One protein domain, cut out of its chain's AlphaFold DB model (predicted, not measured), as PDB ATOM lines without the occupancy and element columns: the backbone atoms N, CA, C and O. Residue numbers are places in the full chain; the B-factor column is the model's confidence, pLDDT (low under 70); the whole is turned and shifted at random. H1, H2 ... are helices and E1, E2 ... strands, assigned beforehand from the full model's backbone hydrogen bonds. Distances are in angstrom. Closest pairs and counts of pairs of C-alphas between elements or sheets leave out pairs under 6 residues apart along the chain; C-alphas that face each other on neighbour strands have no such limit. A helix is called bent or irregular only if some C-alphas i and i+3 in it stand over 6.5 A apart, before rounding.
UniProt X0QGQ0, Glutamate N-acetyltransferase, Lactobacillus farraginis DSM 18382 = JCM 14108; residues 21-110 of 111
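AT A GLANCE: This is residues 21 to 110 of the 111 residues of the protein "Glutamate N-acetyltransferase" of Lactobacillus farraginis DSM 18382 = JCM 14108 (UniProt X0QGQ0). A small, twisted sheet of three antiparallel strands has the long helix H2 packed across one face, while the shorter helix H1 lies beside edge strand E3 and meets H2 near the beginnings of both helices. The 90 printed residues include three named strands and two named helices, in the chain order E1, E2, H1, E3, H2, and the sheet's order is E1, E2, E3. The class is mixed, helices and strands. The whole is compact, with a radius of gyration of the C-alphas of 13.5 A and spans of 34 by 33 by 20 A.

IN THESE COORDINATES: E1 is residues 21 to 25 and begins at C-alpha 21, (116.443, 196.411, 164.479). E2, residues 36 to 46, is 23.2 A long and bends by 99 degrees at residue 43. H1, residues 59 to 71, is 20.0 A long and begins at C-alpha 59, (120.746, 180.548, 145.193). It is neither bent nor irregular, but only just: C-alphas 68 and 71 are 6.4 A apart. E3, residues 73 to 80, is 20.9 A long and bends by 57 degrees at residue 76. H2, residues 89 to 108, is 29.6 A long and ends at C-alpha 108, (103.961, 193.271, 157.682).

HOW THE PARTS SIT: E1 and E2 form a hairpin, antiparallel at 164 degrees, with N 21 and O 40 at 2.9 A and N 25 and O 36 at 2.8 A, within hydrogen-bond range. E2, the inner strand, is also antiparallel to E3 at 175 degrees, with N 39 and O 77 at 2.9 A and N 77 and O 39 at 2.8 A, within hydrogen-bond range. The sheet is twisted, its C-alphas lying up to 4.3 A off the best plane. H2 is on the sheet at a height of 8.0 A over it, and the closest C-alphas of H2 and E3 are those of Ala 103 and Val 78, 6.7 A apart. H2 lies over E3, and it runs only just across the strands, at 61 degrees to E3 on the local plane. H2 and the sheet make two layers, a helix on one face of a sheet. H1 only grazes the sheet, with its residues 60 to 71. H1 and H2 touch, with H1 residues 59 to 63 alone and H2 residues 89 to 97 alone; their closest C-alphas are those of Ala 59 and Thr 93, 5.1 A apart. They run the same way at a steep tilt of 51 degrees. Every O i to N i+4 pair is within hydrogen-bond range in H2, and 8 of 9 are in H1.

THE WHOLE: The two C-alphas farthest apart, those of Gln 55 and Thr 110, are 38.0 A apart. The printed part has no cut. The link from E2 to H1, residues 47 to 58, is long, and the link from H1 to E3 is tight. The mean pLDDT of the printed part is 95.6, and residues 109 to 110 are under 70.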
ATOM      1  N   TYR A  21     116.632 197.437 163.460       94.50
ATOM      2  CA  TYR A  21     116.443 196.411 164.479       94.50
ATOM      3  C   TYR A  21     116.982 195.093 163.950       94.50
ATOM      4  O   TYR A  21     116.783 194.772 162.780       94.50
ATOM      5  N   ALA A  22     117.646 194.322 164.798       95.12
ATOM      6  CA  ALA A  22     118.104 192.992 164.443       95.12
ATOM      7  C   ALA A  22     117.945 192.067 165.634       95.12
ATOM      8  O   ALA A  22     118.053 192.514 166.777       95.12
ATOM      9  N   ASP A  23     117.721 190.797 165.343       95.38
ATOM     10  CA  ASP A  23     117.708 189.737 166.336       95.38
ATOM     11  C   ASP A  23     118.056 188.405 165.657       95.38
ATOM     12  O   ASP A  23     118.194 188.331 164.426       95.38
ATOM     13  N   ALA A  24     118.253 187.372 166.462       96.50
ATOM     14  CA  ALA A  24     118.560 186.031 166.004       96.50
ATOM     15  C   ALA A  24     117.831 184.980 166.839       96.50
ATOM     16  O   ALA A  24     117.346 185.240 167.936       96.50
ATOM     17  N   GLY A  25     117.753 183.772 166.298       96.62
ATOM     18  CA  GLY A  25     117.188 182.634 166.991       96.62
ATOM     19  C   GLY A  25     117.658 181.307 166.422       96.62
ATOM     20  O   GLY A  25     118.374 181.220 165.416       96.62
ATOM     21  N   HIS A  26     117.214 180.254 167.092       97.31
ATOM     22  CA  HIS A  26     117.530 178.878 166.765       97.31
ATOM     23  C   HIS A  26     116.394 178.237 165.957       97.31
ATOM     24  O   HIS A  26     115.332 177.923 166.495       97.31
ATOM     25  N   ALA A  27     116.621 178.050 164.657       95.06
ATOM     26  CA  ALA A  27     115.719 177.395 163.712       95.06
ATOM     27  C   ALA A  27     116.059 175.908 163.479       95.06
ATOM     28  O   ALA A  27     115.349 175.234 162.731       95.06
ATOM     29  N   GLY A  28     117.113 175.382 164.118       96.25
ATOM     30  CA  GLY A  28     117.461 173.956 164.109       96.25
ATOM     31  C   GLY A  28     118.345 173.515 162.936       96.25
ATOM     32  O   GLY A  28     118.393 172.331 162.611       96.25
ATOM     33  N   LEU A  29     119.040 174.452 162.286       95.25
ATOM     34  CA  LEU A  29     120.091 174.160 161.303       95.25
ATOM     35  C   LEU A  29     121.420 173.792 161.975       95.25
ATOM     36  O   LEU A  29     122.225 173.060 161.398       95.25
ATOM     37  N   LYS A  30     121.669 174.319 163.174       95.38
ATOM     38  CA  LYS A  30     122.753 173.902 164.070       95.38
ATOM     39  C   LYS A  30     122.164 173.145 165.256       95.38
ATOM     40  O   LYS A  30     120.966 173.180 165.477       95.38
ATOM     41  N   GLU A  31     123.008 172.487 166.046       94.38
ATOM     42  CA  GLU A  31     122.543 171.722 167.215       94.38
ATOM     43  C   GLU A  31     122.289 172.592 168.456       94.38
ATOM     44  O   GLU A  31     121.389 172.300 169.235       94.38
ATOM     45  N   THR A  32     123.093 173.636 168.677       94.38
ATOM     46  CA  THR A  32     123.115 174.350 169.973       94.38
ATOM     47  C   THR A  32     123.167 175.870 169.876       94.38
ATOM     48  O   THR A  32     123.009 176.544 170.889       94.38
ATOM     49  N   ALA A  33     123.411 176.424 168.690       96.44
ATOM     50  CA  ALA A  33     123.622 177.854 168.497       96.44
ATOM     51  C   ALA A  33     122.523 178.464 167.630       96.44
ATOM     52  O   ALA A  33     121.943 177.771 166.789       96.44
ATOM     53  N   ASP A  34     122.315 179.772 167.774       97.62
ATOM     54  CA  ASP A  34     121.479 180.527 166.849       97.62
ATOM     55  C   ASP A  34     121.996 180.368 165.415       97.62
ATOM     56  O   ASP A  34     123.207 180.328 165.118       97.62
ATOM     57  N   ASP A  35     121.041 180.218 164.512       97.69
ATOM     58  CA  ASP A  35     121.300 179.849 163.132       97.69
ATOM     59  C   ASP A  35     120.382 180.544 162.127       97.69
ATOM     60  O   ASP A  35     120.620 180.414 160.927       97.69
ATOM     61  N   LEU A  36     119.439 181.356 162.602       97.81
ATOM     62  CA  LEU A  36     118.620 182.258 161.812       97.81
ATOM     63  C   LEU A  36     118.703 183.658 162.418       97.81
ATOM     64  O   LEU A  36     118.572 183.829 163.623       97.81
ATOM     65  N   GLY A  37     118.911 184.670 161.587       97.25
ATOM     66  CA  GLY A  37     118.963 186.061 162.007       97.25
ATOM     67  C   GLY A  37     118.300 186.976 160.996       97.25
ATOM     68  O   GLY A  37     118.155 186.640 159.817       97.25
ATOM     69  N   TRP A  38     117.901 188.151 161.462       96.81
ATOM     70  CA  TRP A  38     117.281 189.164 160.622       96.81
ATOM     71  C   TRP A  38     117.743 190.566 160.999       96.81
ATOM     72  O   TRP A  38     118.069 190.850 162.147       96.81
ATOM     73  N   LEU A  39     117.749 191.449 160.007       96.00
ATOM     74  CA  LEU A  39     117.962 192.883 160.145       96.00
ATOM     75  C   LEU A  39     116.821 193.590 159.424       96.00
ATOM     76  O   LEU A  39     116.533 193.276 158.272       96.00
ATOM     77  N   VAL A  40     116.192 194.556 160.080       96.25
ATOM     78  CA  VAL A  40     115.039 195.272 159.547       96.25
ATOM     79  C   VAL A  40     115.204 196.767 159.740       96.25
ATOM     80  O   VAL A  40     115.577 197.233 160.813       96.25
ATOM     81  N   SER A  41     114.887 197.518 158.696       96.31
ATOM     82  CA  SER A  41     114.716 198.960 158.732       96.31
ATOM     83  C   SER A  41     113.232 199.298 158.847       96.31
ATOM     84  O   SER A  41     112.390 198.763 158.126       96.31
ATOM     85  N   LYS A  42     112.900 200.245 159.726       95.44
ATOM     86  CA  LYS A  42     111.533 200.750 159.918       95.44
ATOM     87  C   LYS A  42     110.928 201.298 158.617       95.44
ATOM     88  O   LYS A  42     109.718 201.208 158.414       95.44
ATOM     89  N   VAL A  43     111.774 201.862 157.756       94.81
ATOM     90  CA  VAL A  43     111.431 202.428 156.442       94.81
ATOM     91  C   VAL A  43     112.264 201.755 155.346       94.81
ATOM     92  O   VAL A  43     113.336 201.237 155.663       94.81
ATOM     93  N   PRO A  44     111.848 201.772 154.068       96.12
ATOM     94  CA  PRO A  44     112.716 201.337 152.977       96.12
ATOM     95  C   PRO A  44     114.066 202.067 153.042       96.12
ATOM     96  O   PRO A  44     114.112 203.296 153.106       96.12
ATOM     97  N   ALA A  45     115.160 201.311 153.090       97.25
ATOM     98  CA  ALA A  45     116.514 201.831 153.219       97.25
ATOM     99  C   ALA A  45     117.276 201.648 151.908       97.25
ATOM    100  O   ALA A  45     117.129 200.626 151.241       97.25
ATOM    101  N   ALA A  46     118.123 202.620 151.561       98.12
ATOM    102  CA  ALA A  46     119.042 202.482 150.438       98.12
ATOM    103  C   ALA A  46     119.963 201.272 150.660       98.12
ATOM    104  O   ALA A  46     120.548 201.118 151.734       98.12
ATOM    105  N   ALA A  47     120.090 200.425 149.642       98.00
ATOM    106  CA  ALA A  47     120.820 199.171 149.721       98.00
ATOM    107  C   ALA A  47     121.816 199.036 148.567       98.00
ATOM    108  O   ALA A  47     121.513 199.302 147.403       98.00
ATOM    109  N   ALA A  48     123.008 198.564 148.906       97.94
ATOM    110  CA  ALA A  48     124.040 198.173 147.961       97.94
ATOM    111  C   ALA A  48     124.681 196.872 148.452       97.94
ATOM    112  O   ALA A  48     124.770 196.630 149.655       97.94
ATOM    113  N   GLY A  49     125.123 196.035 147.518       96.06
ATOM    114  CA  GLY A  49     125.733 194.748 147.827       96.06
ATOM    115  C   GLY A  49     126.877 194.437 146.876       96.06
ATOM    116  O   GLY A  49     126.788 194.692 145.674       96.06
ATOM    117  N   VAL A  50     127.945 193.867 147.424       97.75
ATOM    118  CA  VAL A  50     129.008 193.213 146.658       97.75
ATOM    119  C   VAL A  50     128.879 191.710 146.855       97.75
ATOM    120  O   VAL A  50     128.534 191.242 147.938       97.75
ATOM    121  N   TYR A  51     129.129 190.952 145.797       97.50
ATOM    122  CA  TYR A  51     128.881 189.514 145.763       97.50
ATOM    123  C   TYR A  51     130.149 188.785 145.341       97.50
ATOM    124  O   TYR A  51     131.016 189.363 144.680       97.50
ATOM    125  N   THR A  52     130.248 187.506 145.703       96.94
ATOM    126  CA  THR A  52     131.361 186.657 145.269       96.94
ATOM    127  C   THR A  52     131.479 186.625 143.742       96.94
ATOM    128  O   THR A  52     130.478 186.606 143.024       96.94
ATOM    129  N   THR A  53     132.713 186.593 143.242       96.56
ATOM    130  CA  THR A  53     133.025 186.422 141.814       96.56
ATOM    131  C   THR A  53     133.128 184.952 141.407       96.56
ATOM    132  O   THR A  53     133.409 184.654 140.248       96.56
ATOM    133  N   ASN A  54     132.905 184.020 142.342       96.69
ATOM    134  CA  ASN A  54     132.893 182.590 142.055       96.69
ATOM    135  C   ASN A  54     131.806 182.256 141.014       96.69
ATOM    136  O   ASN A  54     130.716 182.830 141.029       96.69
ATOM    137  N   GLN A  55     132.113 181.314 140.121       93.56
ATOM    138  CA  GLN A  55     131.178 180.794 139.122       93.56
ATOM    139  C   GLN A  55     130.040 179.990 139.769       93.56
ATOM    140  O   GLN A  55     128.917 180.004 139.274       93.56
ATOM    141  N   PHE A  56     130.307 179.332 140.902       92.56
ATOM    142  CA  PHE A  56     129.315 178.591 141.677       92.56
ATOM    143  C   PHE A  56     128.704 179.494 142.751       92.56
ATOM    144  O   PHE A  56     129.150 179.518 143.899       92.56
ATOM    145  N   GLN A  57     127.699 180.277 142.363       95.25
ATOM    146  CA  GLN A  57     126.967 181.142 143.288       95.25
ATOM    147  C   GLN A  57     125.798 180.388 143.917       95.25
ATOM    148  O   GLN A  57     125.050 179.690 143.231       95.25
ATOM    149  N   ALA A  58     125.631 180.554 145.227       97.38
ATOM    150  CA  ALA A  58     124.477 180.037 145.945       97.38
ATOM    151  C   ALA A  58     123.186 180.725 145.469       97.38
ATOM    152  O   ALA A  58     123.202 181.907 145.104       97.38
ATOM    153  N   ALA A  59     122.063 180.008 145.528       97.75
ATOM    154  CA  ALA A  59     120.746 180.548 145.193       97.75
ATOM    155  C   ALA A  59     120.424 181.898 145.888       97.75
ATOM    156  O   ALA A  59     120.021 182.833 145.185       97.75
ATOM    157  N   PRO A  60     120.664 182.081 147.209       97.88
ATOM    158  CA  PRO A  60     120.381 183.350 147.885       97.88
ATOM    159  C   PRO A  60     121.221 184.530 147.374       97.88
ATOM    160  O   PRO A  60     120.733 185.660 147.368       97.88
ATOM    161  N   THR A  61     122.452 184.299 146.904       97.69
ATOM    162  CA  THR A  61     123.318 185.361 146.361       97.69
ATOM    163  C   THR A  61     122.711 185.960 145.097       97.69
ATOM    164  O   THR A  61     122.607 187.182 144.972       97.69
ATOM    165  N   THR A  62     122.266 185.101 144.177       96.88
ATOM    166  CA  THR A  62     121.636 185.527 142.921       96.88
ATOM    167  C   THR A  62     120.332 186.275 143.188       96.88
ATOM    168  O   THR A  62     120.140 187.365 142.647       96.88
ATOM    169  N   LEU A  63     119.477 185.741 144.067       97.75
ATOM    170  CA  LEU A  63     118.203 186.368 144.432       97.75
ATOM    171  C   LEU A  63     118.403 187.733 145.105       97.75
ATOM    172  O   LEU A  63     117.752 188.711 144.739       97.75
ATOM    173  N   THR A  64     119.338 187.829 146.055       97.94
ATOM    174  CA  THR A  64     119.646 189.089 146.750       97.94
ATOM    175  C   THR A  64     120.155 190.139 145.770       97.94
ATOM    176  O   THR A  64     119.704 191.283 145.802       97.94
ATOM    177  N   LYS A  65     121.038 189.746 144.842       97.81
ATOM    178  CA  LYS A  65     121.536 190.637 143.790       97.81
ATOM    179  C   LYS A  65     120.417 191.167 142.902       97.81
ATOM    180  O   LYS A  65     120.400 192.358 142.611       97.81
ATOM    181  N   GLN A  66     119.494 190.305 142.482       97.69
ATOM    182  CA  GLN A  66     118.328 190.715 141.696       97.69
ATOM    183  C   GLN A  66     117.422 191.666 142.486       97.69
ATOM    184  O   GLN A  66     117.024 192.693 141.950       97.69
ATOM    185  N   THR A  67     117.169 191.363 143.762       97.56
ATOM    186  CA  THR A  67     116.314 192.173 144.644       97.56
ATOM    187  C   THR A  67     116.903 193.565 144.873       97.56
ATOM    188  O   THR A  67     116.212 194.558 144.704       97.56
ATOM    189  N   ILE A  68     118.196 193.669 145.200       97.88
ATOM    190  CA  ILE A  68     118.847 194.975 145.387       97.88
ATOM    191  C   ILE A  68     118.865 195.771 144.076       97.88
ATOM    192  O   ILE A  68     118.683 196.982 144.100       97.88
ATOM    193  N   ASN A  69     119.069 195.116 142.933       97.88
ATOM    194  CA  ASN A  69     119.139 195.799 141.640       97.88
ATOM    195  C   ASN A  69     117.772 196.202 141.063       97.88
ATOM    196  O   ASN A  69     117.768 196.834 140.008       97.88
ATOM    197  N   SER A  70     116.640 195.850 141.690       97.12
ATOM    198  CA  SER A  70     115.335 196.339 141.223       97.12
ATOM    199  C   SER A  70     115.223 197.846 141.444       97.12
ATOM    200  O   SER A  70     114.997 198.586 140.495       97.12
ATOM    201  N   ASP A  71     115.470 198.295 142.680       96.88
ATOM    202  CA  ASP A  71     115.212 199.679 143.100       96.88
ATOM    203  C   ASP A  71     116.299 200.252 144.025       96.88
ATOM    204  O   ASP A  71     116.167 201.369 144.525       96.88
ATOM    205  N   HIS A  72     117.375 199.500 144.291       97.81
ATOM    206  CA  HIS A  72     118.422 199.857 145.259       97.81
ATOM    207  C   HIS A  72     117.879 200.155 146.661       97.81
ATOM    208  O   HIS A  72     118.423 200.983 147.397       97.81
ATOM    209  N   GLN A  73     116.810 199.455 147.046       97.12
ATOM    210  CA  GLN A  73     116.196 199.558 148.361       97.12
ATOM    211  C   GLN A  73     115.930 198.182 148.960       97.12
ATOM    212  O   GLN A  73     115.541 197.249 148.264       97.12
ATOM    213  N   LEU A  74     116.113 198.071 150.273       96.88
ATOM    214  CA  LEU A  74     115.686 196.930 151.074       96.88
ATOM    215  C   LEU A  74     115.052 197.430 152.365       96.88
ATOM    216  O   LEU A  74     115.414 198.477 152.896       96.88
ATOM    217  N   GLN A  75     114.127 196.644 152.898       96.06
ATOM    218  CA  GLN A  75     113.538 196.917 154.206       96.06
ATOM    219  C   GLN A  75     113.904 195.848 155.232       96.06
ATOM    220  O   GLN A  75     114.024 196.166 156.407       96.06
ATOM    221  N   ALA A  76     114.137 194.609 154.800       96.44
ATOM    222  CA  ALA A  76     114.571 193.521 155.659       96.44
ATOM    223  C   ALA A  76     115.640 192.671 154.965       96.44
ATOM    224  O   ALA A  76     115.676 192.565 153.738       96.44
ATOM    225  N   MET A  77     116.488 192.047 155.772       96.81
ATOM    226  CA  MET A  77     117.446 191.024 155.382       96.81
ATOM    227  C   MET A  77     117.267 189.843 156.330       96.81
ATOM    228  O   MET A  77     117.285 190.027 157.543       96.81
ATOM    229  N   VAL A  78     117.106 188.646 155.774       97.56
ATOM    230  CA  VAL A  78     117.073 187.386 156.522       97.56
ATOM    231  C   VAL A  78     118.308 186.576 156.160       97.56
ATOM    232  O   VAL A  78     118.719 186.536 155.001       97.56
ATOM    233  N   MET A  79     118.934 185.977 157.162       97.31
ATOM    234  CA  MET A  79     120.192 185.256 157.029       97.31
ATOM    235  C   MET A  79     120.106 183.980 157.844       97.31
ATOM    236  O   MET A  79     119.620 183.998 158.969       97.31
ATOM    237  N   ASN A  80     120.625 182.886 157.307       97.69
ATOM    238  CA  ASN A  80     120.798 181.661 158.065       97.69
ATOM    239  C   ASN A  80     122.270 181.239 158.082       97.69
ATOM    240  O   ASN A  80     123.098 181.712 157.301       97.69
ATOM    241  N   SER A  81     122.597 180.319 158.976       97.00
ATOM    242  CA  SER A  81     123.896 179.660 159.038       97.00
ATOM    243  C   SER A  81     123.712 178.160 159.275       97.00
ATOM    244  O   SER A  81     122.619 177.706 159.585       97.00
ATOM    245  N   GLY A  82     124.754 177.360 159.043       95.38
ATOM    246  CA  GLY A  82     124.660 175.890 159.051       95.38
ATOM    247  C   GLY A  82     124.275 175.275 157.697       95.38
ATOM    248  O   GLY A  82     124.663 174.148 157.418       95.38
ATOM    249  N   ASN A  83     123.623 176.030 156.802       96.88
ATOM    250  CA  ASN A  83     123.340 175.602 155.429       96.88
ATOM    251  C   ASN A  83     123.544 176.758 154.439       96.88
ATOM    252  O   ASN A  83     122.934 177.813 154.583       96.88
ATOM    253  N   ALA A  84     124.395 176.559 153.431       96.81
ATOM    254  CA  ALA A  84     124.717 177.589 152.442       96.81
ATOM    255  C   ALA A  84     123.661 177.757 151.335       96.81
ATOM    256  O   ALA A  84     123.700 178.753 150.617       96.81
ATOM    257  N   ASN A  85     122.775 176.771 151.143       97.62
ATOM    258  CA  ASN A  85     121.868 176.688 149.993       97.62
ATOM    259  C   ASN A  85     122.606 176.898 148.645       97.62
ATOM    260  O   ASN A  85     122.255 177.741 147.815       97.62
ATOM    261  N   SER A  86     123.699 176.151 148.466       96.69
ATOM    262  CA  SER A  86     124.569 176.200 147.288       96.69
ATOM    263  C   SER A  86     124.508 174.886 146.521       96.69
ATOM    264  O   SER A  86     124.466 173.821 147.130       96.69
ATOM    265  N   CYS A  87     124.554 174.954 145.187       95.94
ATOM    266  CA  CYS A  87     124.473 173.780 144.303       95.94
ATOM    267  C   CYS A  87     123.191 172.939 144.496       95.94
ATOM    268  O   CYS A  87     123.173 171.745 144.222       95.94
ATOM    269  N   THR A  88     122.111 173.575 144.943       96.75
ATOM    270  CA  THR A  88     120.799 172.984 145.271       96.75
ATOM    271  C   THR A  88     119.789 173.060 144.116       96.75
ATOM    272  O   THR A  88     118.641 172.634 144.248       96.75
ATOM    273  N   GLY A  89     120.206 173.593 142.965       95.25
ATOM    274  CA  GLY A  89     119.395 173.673 141.751       95.25
ATOM    275  C   GLY A  89     118.134 174.530 141.908       95.25
ATOM    276  O   GLY A  89     118.111 175.527 142.631       95.25
ATOM    277  N   VAL A  90     117.074 174.135 141.199       97.44
ATOM    278  CA  VAL A  90     115.789 174.855 141.184       97.44
ATOM    279  C   VAL A  90     115.146 174.877 142.571       97.44
ATOM    280  O   VAL A  90     114.631 175.915 142.980       97.44
ATOM    281  N   GLN A  91     115.244 173.778 143.325       98.25
ATOM    282  CA  GLN A  91     114.687 173.709 144.676       98.25
ATOM    283  C   GLN A  91     115.297 174.778 145.584       98.25
ATOM    284  O   GLN A  91     114.563 175.536 146.203       98.25
ATOM    285  N   GLY A  92     116.623 174.933 145.571       98.06
ATOM    286  CA  GLY A  92     117.276 175.969 146.371       98.06
ATOM    287  C   GLY A  92     116.869 177.394 146.003       98.06
ATOM    288  O   GLY A  92     116.841 178.273 146.866       98.06
ATOM    289  N   THR A  93     116.515 177.628 144.736       98.06
ATOM    290  CA  THR A  93     115.966 178.916 144.288       98.06
ATOM    291  C   THR A  93     114.580 179.151 144.883       98.06
ATOM    292  O   THR A  93     114.325 180.228 145.419       98.06
ATOM    293  N   HIS A  94     113.709 178.138 144.855       98.50
ATOM    294  CA  HIS A  94     112.392 178.215 145.486       98.50
ATOM    295  C   HIS A  94     112.491 178.407 147.001       98.50
ATOM    296  O   HIS A  94     111.780 179.248 147.543       98.50
ATOM    297  N   ASP A  95     113.408 177.708 147.672       98.31
ATOM    298  CA  ASP A  95     113.614 177.839 149.116       98.31
ATOM    299  C   ASP A  95     114.073 179.260 149.485       98.31
ATOM    300  O   ASP A  95     113.564 179.858 150.434       98.31
ATOM    301  N   ALA A  96     114.982 179.850 148.697       98.25
ATOM    302  CA  ALA A  96     115.423 181.231 148.894       98.25
ATOM    303  C   ALA A  96     114.274 182.240 148.703       98.25
ATOM    304  O   ALA A  96     114.130 183.171 149.499       98.25
ATOM    305  N   MET A  97     113.428 182.042 147.685       98.25
ATOM    306  CA  MET A  97     112.236 182.870 147.458       98.25
ATOM    307  C   MET A  97     111.205 182.707 148.581       98.25
ATOM    308  O   MET A  97     110.639 183.697 149.039       98.25
ATOM    309  N   ALA A  98     110.992 181.483 149.066       98.25
ATOM    310  CA  ALA A  98     110.084 181.206 150.172       98.25
ATOM    311  C   ALA A  98     110.557 181.885 151.467       98.25
ATOM    312  O   ALA A  98     109.753 182.509 152.157       98.25
ATOM    313  N   MET A  99     111.863 181.848 151.765       97.69
ATOM    314  CA  MET A  99     112.435 182.585 152.899       97.69
ATOM    315  C   MET A  99     112.245 184.100 152.759       97.69
ATOM    316  O   MET A  99     111.847 184.756 153.722       97.69
ATOM    317  N   GLN A 100     112.489 184.659 151.570       97.50
ATOM    318  CA  GLN A 100     112.261 186.082 151.298       97.50
ATOM    319  C   GLN A 100     110.793 186.472 151.537       97.50
ATOM    320  O   GLN A 100     110.520 187.473 152.200       97.50
ATOM    321  N   GLN A 101     109.851 185.673 151.033       97.56
ATOM    322  CA  GLN A 101     108.415 185.902 151.207       97.56
ATOM    323  C   GLN A 101     107.987 185.794 152.674       97.56
ATOM    324  O   GLN A 101     107.283 186.671 153.170       97.56
ATOM    325  N   ALA A 102     108.442 184.765 153.393       96.19
ATOM    326  CA  ALA A 102     108.130 184.586 154.809       96.19
ATOM    327  C   ALA A 102     108.638 185.759 155.664       96.19
ATOM    328  O   ALA A 102     107.921 186.237 156.546       96.19
ATOM    329  N   ALA A 103     109.842 186.264 155.372       95.25
ATOM    330  CA  ALA A 103     110.388 187.446 156.035       95.25
ATOM    331  C   ALA A 103     109.556 188.707 155.743       95.25
ATOM    332  O   ALA A 103     109.288 189.486 156.658       95.25
ATOM    333  N   ALA A 104     109.103 188.893 154.496       94.56
ATOM    334  CA  ALA A 104     108.246 190.018 154.123       94.56
ATOM    335  C   ALA A 104     106.898 189.990 154.868       94.56
ATOM    336  O   ALA A 104     106.523 190.986 155.485       94.56
ATOM    337  N   ILE A 105     106.224 188.835 154.889       93.38
ATOM    338  CA  ILE A 105     104.933 188.653 155.574       93.38
ATOM    339  C   ILE A 105     105.069 188.900 157.082       93.38
ATOM    340  O   ILE A 105     104.270 189.626 157.671       93.38
ATOM    341  N   SER A 106     106.103 188.329 157.710       89.50
ATOM    342  CA  SER A 106     106.323 188.459 159.159       89.50
ATOM    343  C   SER A 106     106.571 189.911 159.577       89.50
ATOM    344  O   SER A 106     106.166 190.348 160.657       89.50
ATOM    345  N   TRP A 107     107.226 190.689 158.712       85.62
ATOM    346  CA  TRP A 107     107.411 192.113 158.949       85.62
ATOM    347  C   TRP A 107     106.101 192.903 158.841       85.62
ATOM    348  O   TRP A 107     105.837 193.756 159.687       85.62
ATOM    349  N   GLU A 108     105.263 192.613 157.844       78.31
ATOM    350  CA  GLU A 108     103.961 193.271 157.682       78.31
ATOM    351  C   GLU A 108     103.028 193.020 158.871       78.31
ATOM    352  O   GLU A 108     102.342 193.944 159.299       78.31
ATOM    353  N   SER A 109     103.047 191.819 159.460       66.44
ATOM    354  CA  SER A 109     102.235 191.495 160.643       66.44
ATOM    355  C   SER A 109     102.708 192.148 161.945       66.44
ATOM    356  O   SER A 109     101.981 192.121 162.933       66.44
ATOM    357  N   THR A 110     103.923 192.701 161.966       64.44
ATOM    358  CA  THR A 110     104.535 193.314 163.162       64.44
ATOM    359  C   THR A 110     104.438 194.853 163.137       64.44
ATOM    360  O   THR A 110     104.976 195.525 164.018       64.44
TER     361      THR A 110